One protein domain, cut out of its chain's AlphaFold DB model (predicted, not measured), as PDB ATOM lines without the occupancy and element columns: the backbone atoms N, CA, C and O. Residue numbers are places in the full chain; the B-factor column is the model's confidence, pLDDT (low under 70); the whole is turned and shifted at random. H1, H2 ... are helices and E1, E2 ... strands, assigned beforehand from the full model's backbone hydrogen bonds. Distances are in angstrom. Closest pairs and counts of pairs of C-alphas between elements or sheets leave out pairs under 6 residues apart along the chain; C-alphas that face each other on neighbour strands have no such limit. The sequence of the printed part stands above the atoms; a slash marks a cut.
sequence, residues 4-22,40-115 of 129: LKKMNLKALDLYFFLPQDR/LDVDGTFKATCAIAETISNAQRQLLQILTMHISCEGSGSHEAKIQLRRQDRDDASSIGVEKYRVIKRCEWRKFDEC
ATOM      1  N   LEU A   4     -13.116 -27.021 -22.158       61.03
ATOM      2  CA  LEU A   4     -13.160 -26.865 -20.701       61.03
ATOM      3  C   LEU A   4     -12.560 -28.057 -19.940       61.03
ATOM      4  O   LEU A   4     -11.848 -27.846 -18.967       61.03
ATOM      5  N   LYS A   5     -12.729 -29.296 -20.429       59.28
ATOM      6  CA  LYS A   5     -12.152 -30.500 -19.790       59.28
ATOM      7  C   LYS A   5     -10.625 -30.550 -19.827       59.28
ATOM      8  O   LYS A   5     -10.023 -31.308 -19.067       59.28
ATOM      9  N   LYS A   6      -9.998 -29.800 -20.739       63.38
ATOM     10  CA  LYS A   6      -8.536 -29.733 -20.880       63.38
ATOM     11  C   LYS A   6      -7.922 -28.557 -20.122       63.38
ATOM     12  O   LYS A   6      -6.714 -28.560 -19.918       63.38
ATOM     13  N   MET A   7      -8.725 -27.573 -19.716       64.38
ATOM     14  CA  MET A   7      -8.240 -26.374 -19.040       64.38
ATOM     15  C   MET A   7      -8.346 -26.561 -17.527       64.38
ATOM     16  O   MET A   7      -9.430 -26.754 -16.985       64.38
ATOM     17  N   ASN A   8      -7.202 -26.529 -16.848       69.94
ATOM     18  CA  ASN A   8      -7.116 -26.642 -15.396       69.94
ATOM     19  C   ASN A   8      -7.290 -25.261 -14.742       69.94
ATOM     20  O   ASN A   8      -6.334 -24.699 -14.206       69.94
ATOM     21  N   LEU A   9      -8.472 -24.654 -14.895       74.12
ATOM     22  CA  LEU A   9      -8.703 -23.274 -14.463       74.12
ATOM     23  C   LEU A   9      -8.989 -23.225 -12.960       74.12
ATOM     24  O   LEU A   9      -9.997 -23.742 -12.495       74.12
ATOM     25  N   LYS A  10      -8.114 -22.557 -12.203       79.88
ATOM     26  CA  LYS A  10      -8.349 -22.248 -10.782       79.88
ATOM     27  C   LYS A  10      -9.219 -20.998 -10.600       79.88
ATOM     28  O   LYS A  10      -9.984 -20.922  -9.640       79.88
ATOM     29  N   ALA A  11      -9.115 -20.047 -11.524       82.69
ATOM     30  CA  ALA A  11      -9.890 -18.814 -11.565       82.69
ATOM     31  C   ALA A  11     -10.402 -18.566 -12.991       82.69
ATOM     32  O   ALA A  11      -9.749 -18.965 -13.958       82.69
ATOM     33  N   LEU A  12     -11.567 -17.934 -13.109       83.31
ATOM     34  CA  LEU A  12     -12.173 -17.588 -14.389       83.31
ATOM     35  C   LEU A  12     -12.926 -16.263 -14.288       83.31
ATOM     36  O   LEU A  12     -13.725 -16.083 -13.370       83.31
ATOM     37  N   ASP A  13     -12.725 -15.403 -15.280       81.88
ATOM     38  CA  ASP A  13     -13.509 -14.190 -15.482       81.88
ATOM     39  C   ASP A  13     -14.468 -14.398 -16.663       81.88
ATOM     40  O   ASP A  13     -14.065 -14.801 -17.757       81.88
ATOM     41  N   LEU A  14     -15.760 -14.166 -16.431       81.56
ATOM     42  CA  LEU A  14     -16.812 -14.252 -17.440       81.56
ATOM     43  C   LEU A  14     -17.419 -12.880 -17.684       81.56
ATOM     44  O   LEU A  14     -17.883 -12.233 -16.749       81.56
ATOM     45  N   TYR A  15     -17.480 -12.485 -18.952       79.88
ATOM     46  CA  TYR A  15     -18.063 -11.220 -19.378       79.88
ATOM     47  C   TYR A  15     -19.419 -11.458 -20.035       79.88
ATOM     48  O   TYR A  15     -19.518 -12.119 -21.070       79.88
ATOM     49  N   PHE A  16     -20.464 -10.908 -19.426       74.81
ATOM     50  CA  PHE A  16     -21.824 -10.900 -19.941       74.81
ATOM     51  C   PHE A  16     -22.170  -9.498 -20.422       74.81
ATOM     52  O   PHE A  16     -22.222  -8.551 -19.638       74.81
ATOM     53  N   PHE A  17     -22.435  -9.385 -21.718       73.31
ATOM     54  CA  PHE A  17     -22.895  -8.151 -22.334       73.31
ATOM     55  C   PHE A  17     -24.408  -8.220 -22.490       73.31
ATOM     56  O   PHE A  17     -24.933  -9.101 -23.174       73.31
ATOM     57  N   LEU A  18     -25.114  -7.310 -21.825       68.81
ATOM     58  CA  LEU A  18     -26.551  -7.165 -22.002       68.81
ATOM     59  C   LEU A  18     -26.799  -6.320 -23.262       68.81
ATOM     60  O   LEU A  18     -26.311  -5.186 -23.324       68.81
ATOM     61  N   PRO A  19     -27.522  -6.849 -24.270       57.44
ATOM     62  CA  PRO A  19     -27.788  -6.116 -25.499       57.44
ATOM     63  C   PRO A  19     -28.620  -4.869 -25.200       57.44
ATOM     64  O   PRO A  19     -29.573  -4.905 -24.422       57.44
ATOM     65  N   GLN A  20     -28.238  -3.757 -25.829       55.19
ATOM     66  CA  GLN A  20     -28.840  -2.450 -25.575       55.19
ATOM     67  C   GLN A  20     -30.163  -2.218 -26.328       55.19
ATOM     68  O   GLN A  20     -30.904  -1.296 -25.985       55.19
ATOM     69  N   ASP A  21     -30.479  -3.033 -27.338       49.59
ATOM     70  CA  ASP A  21     -31.647  -2.814 -28.195       49.59
ATOM     71  C   ASP A  21     -32.921  -3.423 -27.590       49.59
ATOM     72  O   ASP A  21     -33.031  -4.626 -27.369       49.59
ATOM     73  N   ARG A  22     -33.804  -2.555 -27.080       45.59
ATOM     74  CA  ARG A  22     -34.936  -1.912 -27.784       45.59
ATOM     75  C   ARG A  22     -36.089  -2.901 -28.005       45.59
ATOM     76  O   ARG A  22     -36.100  -3.652 -28.966       45.59
ATOM     77  N   LEU A  40     -29.660  -5.275 -10.113       62.25
ATOM     78  CA  LEU A  40     -29.350  -6.693 -10.195       62.25
ATOM     79  C   LEU A  40     -30.139  -7.373  -9.088       62.25
ATOM     80  O   LEU A  40     -29.914  -7.058  -7.921       62.25
ATOM     81  N   ASP A  41     -31.063  -8.263  -9.452       67.44
ATOM     82  CA  ASP A  41     -31.673  -9.168  -8.484       67.44
ATOM     83  C   ASP A  41     -30.523  -9.925  -7.826       67.44
ATOM     84  O   ASP A  41     -29.862 -10.749  -8.459       67.44
ATOM     85  N   VAL A  42     -30.212  -9.542  -6.592       62.47
ATOM     86  CA  VAL A  42     -28.992  -9.955  -5.901       62.47
ATOM     87  C   VAL A  42     -29.002 -11.460  -5.713       62.47
ATOM     88  O   VAL A  42     -28.005 -12.126  -5.994       62.47
ATOM     89  N   ASP A  43     -30.158 -11.991  -5.333       70.44
ATOM     90  CA  ASP A  43     -30.351 -13.409  -5.081       70.44
ATOM     91  C   ASP A  43     -30.386 -14.188  -6.394       70.44
ATOM     92  O   ASP A  43     -29.763 -15.248  -6.499       70.44
ATOM     93  N   GLY A  44     -31.068 -13.661  -7.414       73.94
ATOM     94  CA  GLY A  44     -31.111 -14.264  -8.747       73.94
ATOM     95  C   GLY A  44     -29.734 -14.323  -9.409       73.94
ATOM     96  O   GLY A  44     -29.306 -15.379  -9.880       73.94
ATOM     97  N   THR A  45     -28.999 -13.212  -9.378       74.75
ATOM     98  CA  THR A  45     -27.649 -13.081  -9.944       74.75
ATOM     99  C   THR A  45     -26.673 -13.989  -9.210       74.75
ATOM    100  O   THR A  45     -25.904 -14.710  -9.845       74.75
ATOM    101  N   PHE A  46     -26.726 -14.016  -7.878       77.00
ATOM    102  CA  PHE A  46     -25.894 -14.900  -7.068       77.00
ATOM    103  C   PHE A  46     -26.153 -16.376  -7.390       77.00
ATOM    104  O   PHE A  46     -25.216 -17.101  -7.727       77.00
ATOM    105  N   LYS A  47     -27.422 -16.809  -7.395       81.06
ATOM    106  CA  LYS A  47     -27.803 -18.189  -7.739       81.06
ATOM    107  C   LYS A  47     -27.361 -18.574  -9.151       81.06
ATOM    108  O   LYS A  47     -26.820 -19.663  -9.336       81.06
ATOM    109  N   ALA A  48     -27.543 -17.684 -10.128       82.44
ATOM    110  CA  ALA A  48     -27.095 -17.907 -11.501       82.44
ATOM    111  C   ALA A  48     -25.568 -18.060 -11.579       82.44
ATOM    112  O   ALA A  48     -25.068 -18.997 -12.202       82.44
ATOM    113  N   THR A  49     -24.825 -17.199 -10.883       82.56
ATOM    114  CA  THR A  49     -23.356 -17.248 -10.838       82.56
ATOM    115  C   THR A  49     -22.862 -18.549 -10.201       82.56
ATOM    116  O   THR A  49     -21.960 -19.191 -10.737       82.56
ATOM    117  N   CYS A  50     -23.484 -18.998  -9.104       84.81
ATOM    118  CA  CYS A  50     -23.183 -20.292  -8.486       84.81
ATOM    119  C   CYS A  50     -23.457 -21.466  -9.437       84.81
ATOM    120  O   CYS A  50     -22.632 -22.371  -9.548       84.81
ATOM    121  N   ALA A  51     -24.583 -21.448 -10.158       85.44
ATOM    122  CA  ALA A  51     -24.918 -22.497 -11.121       85.44
ATOM    123  C   ALA A  51     -23.897 -22.574 -12.272       85.44
ATOM    124  O   ALA A  51     -23.509 -23.669 -12.693       85.44
ATOM    125  N   ILE A  52     -23.419 -21.422 -12.753       86.12
ATOM    126  CA  ILE A  52     -22.349 -21.348 -13.755       86.12
ATOM    127  C   ILE A  52     -21.039 -21.904 -13.182       86.12
ATOM    128  O   ILE A  52     -20.408 -22.746 -13.823       86.12
ATOM    129  N   ALA A  53     -20.657 -21.496 -11.967       84.81
ATOM    130  CA  ALA A  53     -19.445 -21.975 -11.301       84.81
ATOM    131  C   ALA A  53     -19.430 -23.504 -11.153       84.81
ATOM    132  O   ALA A  53     -18.418 -24.143 -11.451       84.81
ATOM    133  N   GLU A  54     -20.555 -24.106 -10.759       85.31
ATOM    134  CA  GLU A  54     -20.685 -25.561 -10.634       85.31
ATOM    135  C   GLU A  54     -20.662 -26.249 -12.003       85.31
ATOM    136  O   GLU A  54     -19.980 -27.257 -12.172       85.31
ATOM    137  N   THR A  55     -21.338 -25.690 -13.012       86.12
ATOM    138  CA  THR A  55     -21.317 -26.238 -14.381       86.12
ATOM    139  C   THR A  55     -19.891 -26.298 -14.931       86.12
ATOM    140  O   THR A  55     -19.493 -27.302 -15.524       86.12
ATOM    141  N   ILE A  56     -19.104 -25.244 -14.706       83.06
ATOM    142  CA  ILE A  56     -17.710 -25.167 -15.150       83.06
ATOM    143  C   ILE A  56     -16.827 -26.105 -14.327       83.06
ATOM    144  O   ILE A  56     -16.056 -26.862 -14.914       83.06
ATOM    145  N   SER A  57     -16.991 -26.133 -13.001       81.94
ATOM    146  CA  SER A  57     -16.243 -27.035 -12.110       81.94
ATOM    147  C   SER A  57     -16.452 -28.505 -12.481       81.94
ATOM    148  O   SER A  57     -15.490 -29.255 -12.612       81.94
ATOM    149  N   ASN A  58     -17.697 -28.911 -12.745       81.12
ATOM    150  CA  ASN A  58     -18.042 -30.276 -13.159       81.12
ATOM    151  C   ASN A  58     -17.501 -30.632 -14.551       81.12
ATOM    152  O   ASN A  58     -17.333 -31.805 -14.893       81.12
ATOM    153  N   ALA A  59     -17.240 -29.621 -15.381       81.31
ATOM    154  CA  ALA A  59     -16.620 -29.793 -16.683       81.31
ATOM    155  C   ALA A  59     -15.083 -29.828 -16.619       81.31
ATOM    156  O   ALA A  59     -14.468 -30.016 -17.667       81.31
ATOM    157  N   GLN A  60     -14.461 -29.668 -15.447       77.00
ATOM    158  CA  GLN A  60     -13.010 -29.577 -15.267       77.00
ATOM    159  C   GLN A  60     -12.436 -30.761 -14.481       77.00
ATOM    160  O   GLN A  60     -13.155 -31.546 -13.872       77.00
ATOM    161  N   ARG A  61     -11.107 -30.933 -14.546       75.06
ATOM    162  CA  ARG A  61     -10.387 -31.940 -13.740       75.06
ATOM    163  C   ARG A  61     -10.166 -31.489 -12.297       75.06
ATOM    164  O   ARG A  61     -10.035 -32.333 -11.421       75.06
ATOM    165  N   GLN A  62     -10.087 -30.181 -12.080       77.19
ATOM    166  CA  GLN A  62     -10.009 -29.552 -10.767       77.19
ATOM    167  C   GLN A  62     -11.192 -28.604 -10.615       77.19
ATOM    168  O   GLN A  62     -11.688 -28.066 -11.603       77.19
ATOM    169  N   LEU A  63     -11.639 -28.421  -9.377       80.81
ATOM    170  CA  LEU A  63     -12.756 -27.541  -9.060       80.81
ATOM    171  C   LEU A  63     -12.349 -26.076  -9.243       80.81
ATOM    172  O   LEU A  63     -11.260 -25.667  -8.824       80.81
ATOM    173  N   LEU A  64     -13.253 -25.282  -9.820       82.69
ATOM    174  CA  LEU A  64     -13.062 -23.847  -9.956       82.69
ATOM    175  C   LEU A  64     -13.129 -23.201  -8.568       82.69
ATOM    176  O   LEU A  64     -14.117 -23.350  -7.844       82.69
ATOM    177  N   GLN A  65     -12.079 -22.469  -8.204       84.62
ATOM    178  CA  GLN A  65     -11.960 -21.851  -6.883       84.62
ATOM    179  C   GLN A  65     -12.528 -20.438  -6.864       84.62
ATOM    180  O   GLN A  65     -13.111 -20.021  -5.863       84.62
ATOM    181  N   ILE A  66     -12.350 -19.705  -7.965       87.00
ATOM    182  CA  ILE A  66     -12.801 -18.323  -8.112       87.00
ATOM    183  C   ILE A  66     -13.551 -18.176  -9.433       87.00
ATOM    184  O   ILE A  66     -13.043 -18.554 -10.488       87.00
ATOM    185  N   LEU A  67     -14.743 -17.590  -9.371       87.88
ATOM    186  CA  LEU A  67     -15.476 -17.134 -10.546       87.88
ATOM    187  C   LEU A  67     -15.771 -15.648 -10.386       87.88
ATOM    188  O   LEU A  67     -16.484 -15.262  -9.461       87.88
ATOM    189  N   THR A  68     -15.269 -14.833 -11.301       86.62
ATOM    190  CA  THR A  68     -15.691 -13.443 -11.435       86.62
ATOM    191  C   THR A  68     -16.674 -13.343 -12.586       86.62
ATOM    192  O   THR A  68     -16.395 -13.785 -13.698       86.62
ATOM    193  N   MET A  69     -17.828 -12.745 -12.337       84.12
ATOM    194  CA  MET A  69     -18.790 -12.418 -13.373       84.12
ATOM    195  C   MET A  69     -18.877 -10.904 -13.513       84.12
ATOM    196  O   MET A  69     -19.219 -10.198 -12.562       84.12
ATOM    197  N   HIS A  70     -18.560 -10.444 -14.714       82.75
ATOM    198  CA  HIS A  70     -18.647  -9.068 -15.163       82.75
ATOM    199  C   HIS A  70     -19.932  -8.923 -15.976       82.75
ATOM    200  O   HIS A  70     -20.141  -9.647 -16.950       82.75
ATOM    201  N   ILE A  71     -20.806  -8.009 -15.575       78.00
ATOM    202  CA  ILE A  71     -22.039  -7.677 -16.286       78.00
ATOM    203  C   ILE A  71     -21.882  -6.260 -16.814       78.00
ATOM    204  O   ILE A  71     -21.838  -5.302 -16.042       78.00
ATOM    205  N   SER A  72     -21.819  -6.133 -18.134       74.19
ATOM    206  CA  SER A  72     -21.711  -4.855 -18.824       74.19
ATOM    207  C   SER A  72     -22.989  -4.569 -19.604       74.19
ATOM    208  O   SER A  72     -23.535  -5.446 -20.276       74.19
ATOM    209  N   CYS A  73     -23.452  -3.323 -19.539       64.62
ATOM    210  CA  CYS A  73     -24.392  -2.792 -20.521       64.62
ATOM    211  C   CYS A  73     -23.615  -1.863 -21.450       64.62
ATOM    212  O   CYS A  73     -23.033  -0.879 -20.976       64.62
ATOM    213  N   GLU A  74     -23.635  -2.149 -22.752       56.25
ATOM    214  CA  GLU A  74     -23.117  -1.217 -23.757       56.25
ATOM    215  C   GLU A  74     -23.902   0.104 -23.699       56.25
ATOM    216  O   GLU A  74     -25.056   0.111 -23.272       56.25
ATOM    217  N   GLY A  75     -23.262   1.235 -24.025       52.78
ATOM    218  CA  GLY A  75     -23.844   2.583 -23.952       52.78
ATOM    219  C   GLY A  75     -22.833   3.686 -23.618       52.78
ATOM    220  O   GLY A  75     -21.693   3.410 -23.249       52.78
ATOM    221  N   SER A  76     -23.240   4.958 -23.727       43.22
ATOM    222  CA  SER A  76     -22.395   6.105 -23.364       43.22
ATOM    223  C   SER A  76     -22.062   6.080 -21.866       43.22
ATOM    224  O   SER A  76     -22.933   6.320 -21.028       43.22
ATOM    225  N   GLY A  77     -20.802   5.772 -21.543       53.59
ATOM    226  CA  GLY A  77     -20.340   5.463 -20.192       53.59
ATOM    227  C   GLY A  77     -20.643   4.011 -19.839       53.59
ATOM    228  O   GLY A  77     -21.659   3.734 -19.200       53.59
ATOM    229  N   SER A  78     -19.775   3.080 -20.243       61.59
ATOM    230  CA  SER A  78     -19.840   1.678 -19.820       61.59
ATOM    231  C   SER A  78     -19.919   1.644 -18.294       61.59
ATOM    232  O   SER A  78     -19.031   2.152 -17.612       61.59
ATOM    233  N   HIS A  79     -21.031   1.140 -17.750       64.50
ATOM    234  CA  HIS A  79     -21.042   0.771 -16.337       64.50
ATOM    235  C   HIS A  79     -21.089  -0.732 -16.251       64.50
ATOM    236  O   HIS A  79     -21.830  -1.388 -16.989       64.50
ATOM    237  N   GLU A  80     -20.306  -1.222 -15.312       73.38
ATOM    238  CA  GLU A  80     -20.148  -2.618 -15.024       73.38
ATOM    239  C   GLU A  80     -20.704  -2.893 -13.634       73.38
ATOM    240  O   GLU A  80     -20.574  -2.092 -12.701       73.38
ATOM    241  N   ALA A  81     -21.335  -4.045 -13.503       74.88
ATOM    242  CA  ALA A  81     -21.533  -4.675 -12.224       74.88
ATOM    243  C   ALA A  81     -20.700  -5.950 -12.170       74.88
ATOM    244  O   ALA A  81     -20.609  -6.696 -13.142       74.88
ATOM    245  N   LYS A  82     -20.108  -6.205 -11.011       82.12
ATOM    246  CA  LYS A  82     -19.193  -7.322 -10.810       82.12
ATOM    247  C   LYS A  82     -19.617  -8.107  -9.589       82.12
ATOM    248  O   LYS A  82     -19.874  -7.527  -8.533       82.12
ATOM    249  N   ILE A  83     -19.649  -9.426  -9.718       81.88
ATOM    250  CA  ILE A  83     -19.762 -10.341  -8.586       81.88
ATOM    251  C   ILE A  83     -18.642 -11.364  -8.672       81.88
ATOM    252  O   ILE A  83     -18.427 -11.988  -9.706       81.88
ATOM    253  N   GLN A  84     -17.908 -11.518  -7.579       86.50
ATOM    254  CA  GLN A  84     -16.850 -12.505  -7.473       86.50
ATOM    255  C   GLN A  84     -17.208 -13.520  -6.401       86.50
ATOM    256  O   GLN A  84     -17.436 -13.168  -5.239       86.50
ATOM    257  N   LEU A  85     -17.237 -14.783  -6.805       86.44
ATOM    258  CA  LEU A  85     -17.466 -15.923  -5.942       86.44
ATOM    259  C   LEU A  85     -16.158 -16.633  -5.652       86.44
ATOM    260  O   LEU A  85     -15.344 -16.853  -6.547       86.44
ATOM    261  N   ARG A  86     -16.004 -17.055  -4.401       86.56
ATOM    262  CA  ARG A  86     -14.957 -17.975  -3.973       86.56
ATOM    263  C   ARG A  86     -15.588 -19.226  -3.387       86.56
ATOM    264  O   ARG A  86     -16.495 -19.117  -2.561       86.56
ATOM    265  N   ARG A  87     -15.084 -20.392  -3.779       84.31
ATOM    266  CA  ARG A  87     -15.416 -21.658  -3.125       84.31
ATOM    267  C   ARG A  87     -14.828 -21.665  -1.707       84.31
ATOM    268  O   ARG A  87     -13.672 -21.283  -1.520       84.31
ATOM    269  N   GLN A  88     -15.643 -22.012  -0.716       80.88
ATOM    270  CA  GLN A  88     -15.283 -22.001   0.702       80.88
ATOM    271  C   GLN A  88     -14.298 -23.131   1.011       80.88
ATOM    272  O   GLN A  88     -13.203 -22.849   1.493       80.88
ATOM    273  N   ASP A  89     -14.632 -24.355   0.600       76.38
ATOM    274  CA  ASP A  89     -13.767 -25.524   0.739       76.38
ATOM    275  C   ASP A  89     -13.145 -25.902  -0.604       76.38
ATOM    276  O   ASP A  89     -13.832 -26.281  -1.560       76.38
ATOM    277  N   ARG A  90     -11.816 -25.758  -0.684       67.25
ATOM    278  CA  ARG A  90     -11.053 -25.928  -1.930       67.25
ATOM    279  C   ARG A  90     -11.069 -27.367  -2.444       67.25
ATOM    280  O   ARG A  90     -11.101 -27.556  -3.660       67.25
ATOM    281  N   ASP A  91     -11.103 -28.333  -1.532       64.50
ATOM    282  CA  ASP A  91     -10.954 -29.762  -1.835       64.50
ATOM    283  C   ASP A  91     -12.247 -30.559  -1.635       64.50
ATOM    284  O   ASP A  91     -12.307 -31.745  -1.961       64.50
ATOM    285  N   ASP A  92     -13.305 -29.914  -1.139       65.00
ATOM    286  CA  ASP A  92     -14.555 -30.604  -0.876       65.00
ATOM    287  C   ASP A  92     -15.453 -30.627  -2.119       65.00
ATOM    288  O   ASP A  92     -16.134 -29.660  -2.480       65.00
ATOM    289  N   ALA A  93     -15.446 -31.769  -2.804       63.69
ATOM    290  CA  ALA A  93     -16.402 -32.078  -3.859       63.69
ATOM    291  C   ALA A  93     -17.774 -32.519  -3.305       63.69
ATOM    292  O   ALA A  93     -18.715 -32.632  -4.091       63.69
ATOM    293  N   SER A  94     -17.880 -32.791  -1.996       64.75
ATOM    294  CA  SER A  94     -19.039 -33.444  -1.372       64.75
ATOM    295  C   SER A  94     -20.133 -32.493  -0.900       64.75
ATOM    296  O   SER A  94     -21.299 -32.889  -0.888       64.75
ATOM    297  N   SER A  95     -19.808 -31.237  -0.585       64.25
ATOM    298  CA  SER A  95     -20.835 -30.211  -0.382       64.25
ATOM    299  C   SER A  95     -21.693 -30.070  -1.656       64.25
ATOM    300  O   SER A  95     -21.292 -30.512  -2.741       64.25
ATOM    301  N   ILE A  96     -22.900 -29.489  -1.588       63.72
ATOM    302  CA  ILE A  96     -23.822 -29.379  -2.742       63.72
ATOM    303  C   ILE A  96     -24.438 -27.975  -2.802       63.72
ATOM    304  O   ILE A  96     -24.889 -27.436  -1.805       63.72
ATOM    305  N   GLY A  97     -24.506 -27.379  -3.994       68.62
ATOM    306  CA  GLY A  97     -25.263 -26.142  -4.201       68.62
ATOM    307  C   GLY A  97     -24.557 -24.858  -3.754       68.62
ATOM    308  O   GLY A  97     -23.335 -24.735  -3.800       68.62
ATOM    309  N   VAL A  98     -25.366 -23.854  -3.413       74.69
ATOM    310  CA  VAL A  98     -24.961 -22.442  -3.274       74.69
ATOM    311  C   VAL A  98     -24.084 -22.192  -2.039       74.69
ATOM    312  O   VAL A  98     -23.219 -21.321  -2.066       74.69
ATOM    313  N   GLU A  99     -24.257 -22.989  -0.986       79.06
ATOM    314  CA  GLU A  99     -23.554 -22.879   0.304       79.06
ATOM    315  C   GLU A  99     -22.032 -23.048   0.207       79.06
ATOM    316  O   GLU A  99     -21.291 -22.487   1.013       79.06
ATOM    317  N   LYS A 100     -21.548 -23.728  -0.838       83.69
ATOM    318  CA  LYS A 100     -20.116 -23.873  -1.135       83.69
ATOM    319  C   LYS A 100     -19.438 -22.570  -1.496       83.69
ATOM    320  O   LYS A 100     -18.213 -22.505  -1.510       83.69
ATOM    321  N   TYR A 101     -20.203 -21.576  -1.924       83.62
ATOM    322  CA  TYR A 101     -19.672 -20.346  -2.476       83.62
ATOM    323  C   TYR A 101     -19.954 -19.201  -1.523       83.62
ATOM    324  O   TYR A 101     -20.992 -19.129  -0.871       83.62
ATOM    325  N   ARG A 102     -19.008 -18.273  -1.453       84.56
ATOM    326  CA  ARG A 102     -19.200 -16.988  -0.791       84.56
ATOM    327  C   ARG A 102     -18.881 -15.866  -1.760       84.56
ATOM    328  O   ARG A 102     -17.938 -15.968  -2.547       84.56
ATOM    329  N   VAL A 103     -19.646 -14.785  -1.676       84.06
ATOM    330  CA  VAL A 103     -19.323 -13.545  -2.379       84.06
ATOM    331  C   VAL A 103     -18.128 -12.910  -1.675       84.06
ATOM    332  O   VAL A 103     -18.182 -12.668  -0.472       84.06
ATOM    333  N   ILE A 104     -17.042 -12.673  -2.411       84.00
ATOM    334  CA  ILE A 104     -15.842 -12.007  -1.879       84.00
ATOM    335  C   ILE A 104     -15.696 -10.573  -2.376       84.00
ATOM    336  O   ILE A 104     -15.138  -9.744  -1.669       84.00
ATOM    337  N   LYS A 105     -16.244 -10.266  -3.554       81.88
ATOM    338  CA  LYS A 105     -16.303  -8.908  -4.084       81.88
ATOM    339  C   LYS A 105     -17.628  -8.685  -4.786       81.88
ATOM    340  O   LYS A 105     -18.124  -9.563  -5.497       81.88
ATOM    341  N   ARG A 106     -18.180  -7.490  -4.595       78.38
ATOM    342  CA  ARG A 106     -19.389  -7.037  -5.270       78.38
ATOM    343  C   ARG A 106     -19.288  -5.553  -5.597       78.38
ATOM    344  O   ARG A 106     -19.021  -4.745  -4.714       78.38
ATOM    345  N   CYS A 107     -19.554  -5.213  -6.850       73.94
ATOM    346  CA  CYS A 107     -19.687  -3.839  -7.314       73.94
ATOM    347  C   CYS A 107     -21.032  -3.705  -8.031       73.94
ATOM    348  O   CYS A 107     -21.332  -4.483  -8.938       73.94
ATOM    349  N   GLU A 108     -21.848  -2.742  -7.609       71.06
ATOM    350  CA  GLU A 108     -23.119  -2.421  -8.260       71.06
ATOM    351  C   GLU A 108     -22.916  -1.264  -9.240       71.06
ATOM    352  O   GLU A 108     -22.417  -0.221  -8.831       71.06
ATOM    353  N   TRP A 109     -23.300  -1.472 -10.507       68.50
ATOM    354  CA  TRP A 109     -23.342  -0.508 -11.618       68.50
ATOM    355  C   TRP A 109     -22.488   0.760 -11.442       68.50
ATOM    356  O   TRP A 109     -23.021   1.844 -11.202       68.50
ATOM    357  N   ARG A 110     -21.170   0.649 -11.630       65.69
ATOM    358  CA  ARG A 110     -20.256   1.809 -11.650       65.69
ATOM    359  C   ARG A 110     -19.600   1.969 -13.000       65.69
ATOM    360  O   ARG A 110     -19.471   0.985 -13.727       65.69
ATOM    361  N   LYS A 111     -19.177   3.193 -13.333       60.16
ATOM    362  CA  LYS A 111     -18.353   3.420 -14.525       60.16
ATOM    363  C   LYS A 111     -17.169   2.457 -14.501       60.16
ATOM    364  O   LYS A 111     -16.598   2.232 -13.440       60.16
ATOM    365  N   PHE A 112     -16.846   1.892 -15.657       58.31
ATOM    366  CA  PHE A 112     -15.827   0.852 -15.821       58.31
ATOM    367  C   PHE A 112     -14.524   1.165 -15.053       58.31
ATOM    368  O   PHE A 112     -14.059   0.341 -14.273       58.31
ATOM    369  N   ASP A 113     -14.045   2.410 -15.137       56.28
ATOM    370  CA  ASP A 113     -12.808   2.874 -14.486       56.28
ATOM    371  C   ASP A 113     -12.868   2.942 -12.940       56.28
ATOM    372  O   ASP A 113     -11.842   3.080 -12.280       56.28
ATOM    373  N   GLU A 114     -14.058   2.845 -12.336       58.19
ATOM    374  CA  GLU A 114     -14.289   2.918 -10.883       58.19
ATOM    375  C   GLU A 114     -14.481   1.536 -10.226       58.19
ATOM    376  O   GLU A 114     -14.630   1.439  -9.004       58.19
ATOM    377  N   CYS A 115     -14.518   0.457 -11.017       57.03
ATOM    378  CA  CYS A 115     -14.646  -0.920 -10.522       57.03
ATOM    379  C   CYS A 115     -13.285  -1.596 -10.235       57.03
ATOM    380  O   CYS A 115     -13.229  -2.560  -9.454       57.03
TER     381      CYS A 115
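AT A GLANCE: This is residues 4 to 22 and 40 to 115 of the 129 residues of an uncharacterized protein of Phaeosphaeria nodorum (strain SN15 / ATCC MYA-4574 / FGSC 10173) (UniProt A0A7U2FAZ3). A twisted wall of four strands has one helix, H1, packed slantwise over one of its faces, with no named helix over the other face. The strands lie side by side in the order E1, E2, E3, E4 in a mixed sheet, E1 parallel to E2 and the rest antiparallel, and a long link, residues 88 to 100, joins E3 to E4. The printed part has 95 residues, with one named helix and four named strands that follow each other as E1, H1, E2, E3, E4; the class is mixed, helices and strands. The whole is compact, with a radius of gyration of the C-alphas of 14.3 A, yet elongated in outline, with spans of 44 by 27 by 25 A.

HOW THE PARTS SIT: E1, residues 11 to 18, is an edge strand and the parallel neighbour of E2, residues 66 to 73, at 17 degrees; N 14 and O 68 are 2.8 A apart, within hydrogen-bond range. Between them in the chain comes H1, residues 42 to 58, which is on the sheet at a height of 8.7 A. It lies over E2 and over E3, residues 79 to 87, and runs slantwise to the strands, at 50 degrees to E2 on the local plane. The closest C-alphas of H1 and E2 are those of Ala 53 and Leu 67, 6.3 A apart; those of H1 and E3 are Cys 50 and Leu 85, 7.6 A apart. Every O i to N i+4 pair in H1 is within hydrogen-bond range. E2 and E3 form a hairpin, antiparallel at 165 degrees, with N 69 and O 83 within hydrogen-bond range at 2.8 A. E3 and E4, residues 101 to 111, form another, at 172 degrees, with N 84 and O 105 within range at 2.9 A. E2, E3 and E4 make a meander, each strand the antiparallel neighbour of the one before. E4 is the other edge strand, bends by 52 degrees at residue 104, and is apart from E1.

IN THESE COORDINATES: E1 begins at C-alpha 11, (-9.890, -18.814, -11.565), and is 22.9 A long from first to last C-alpha. H1 is 24.2 A long and begins at C-alpha 42, (-28.992, -9.955, -5.901). E2 measures 23.0 A, E3 26.6 A and E4 26.7 A. E4 ends at C-alpha 111, (-18.353, 3.420, -14.525).

THE WHOLE: The two C-alphas farthest apart are those of Ser 76 and Ser 94, 45.4 A. Residues 23 to 39 are not printed, and C-alphas 22 and 40 are 19.1 A apart across this cut. The mean pLDDT of the printed part is 73.4; 35 residues are under 70, among them 18 to 22, 73 to 79, 90 to 97 and 109 to 115.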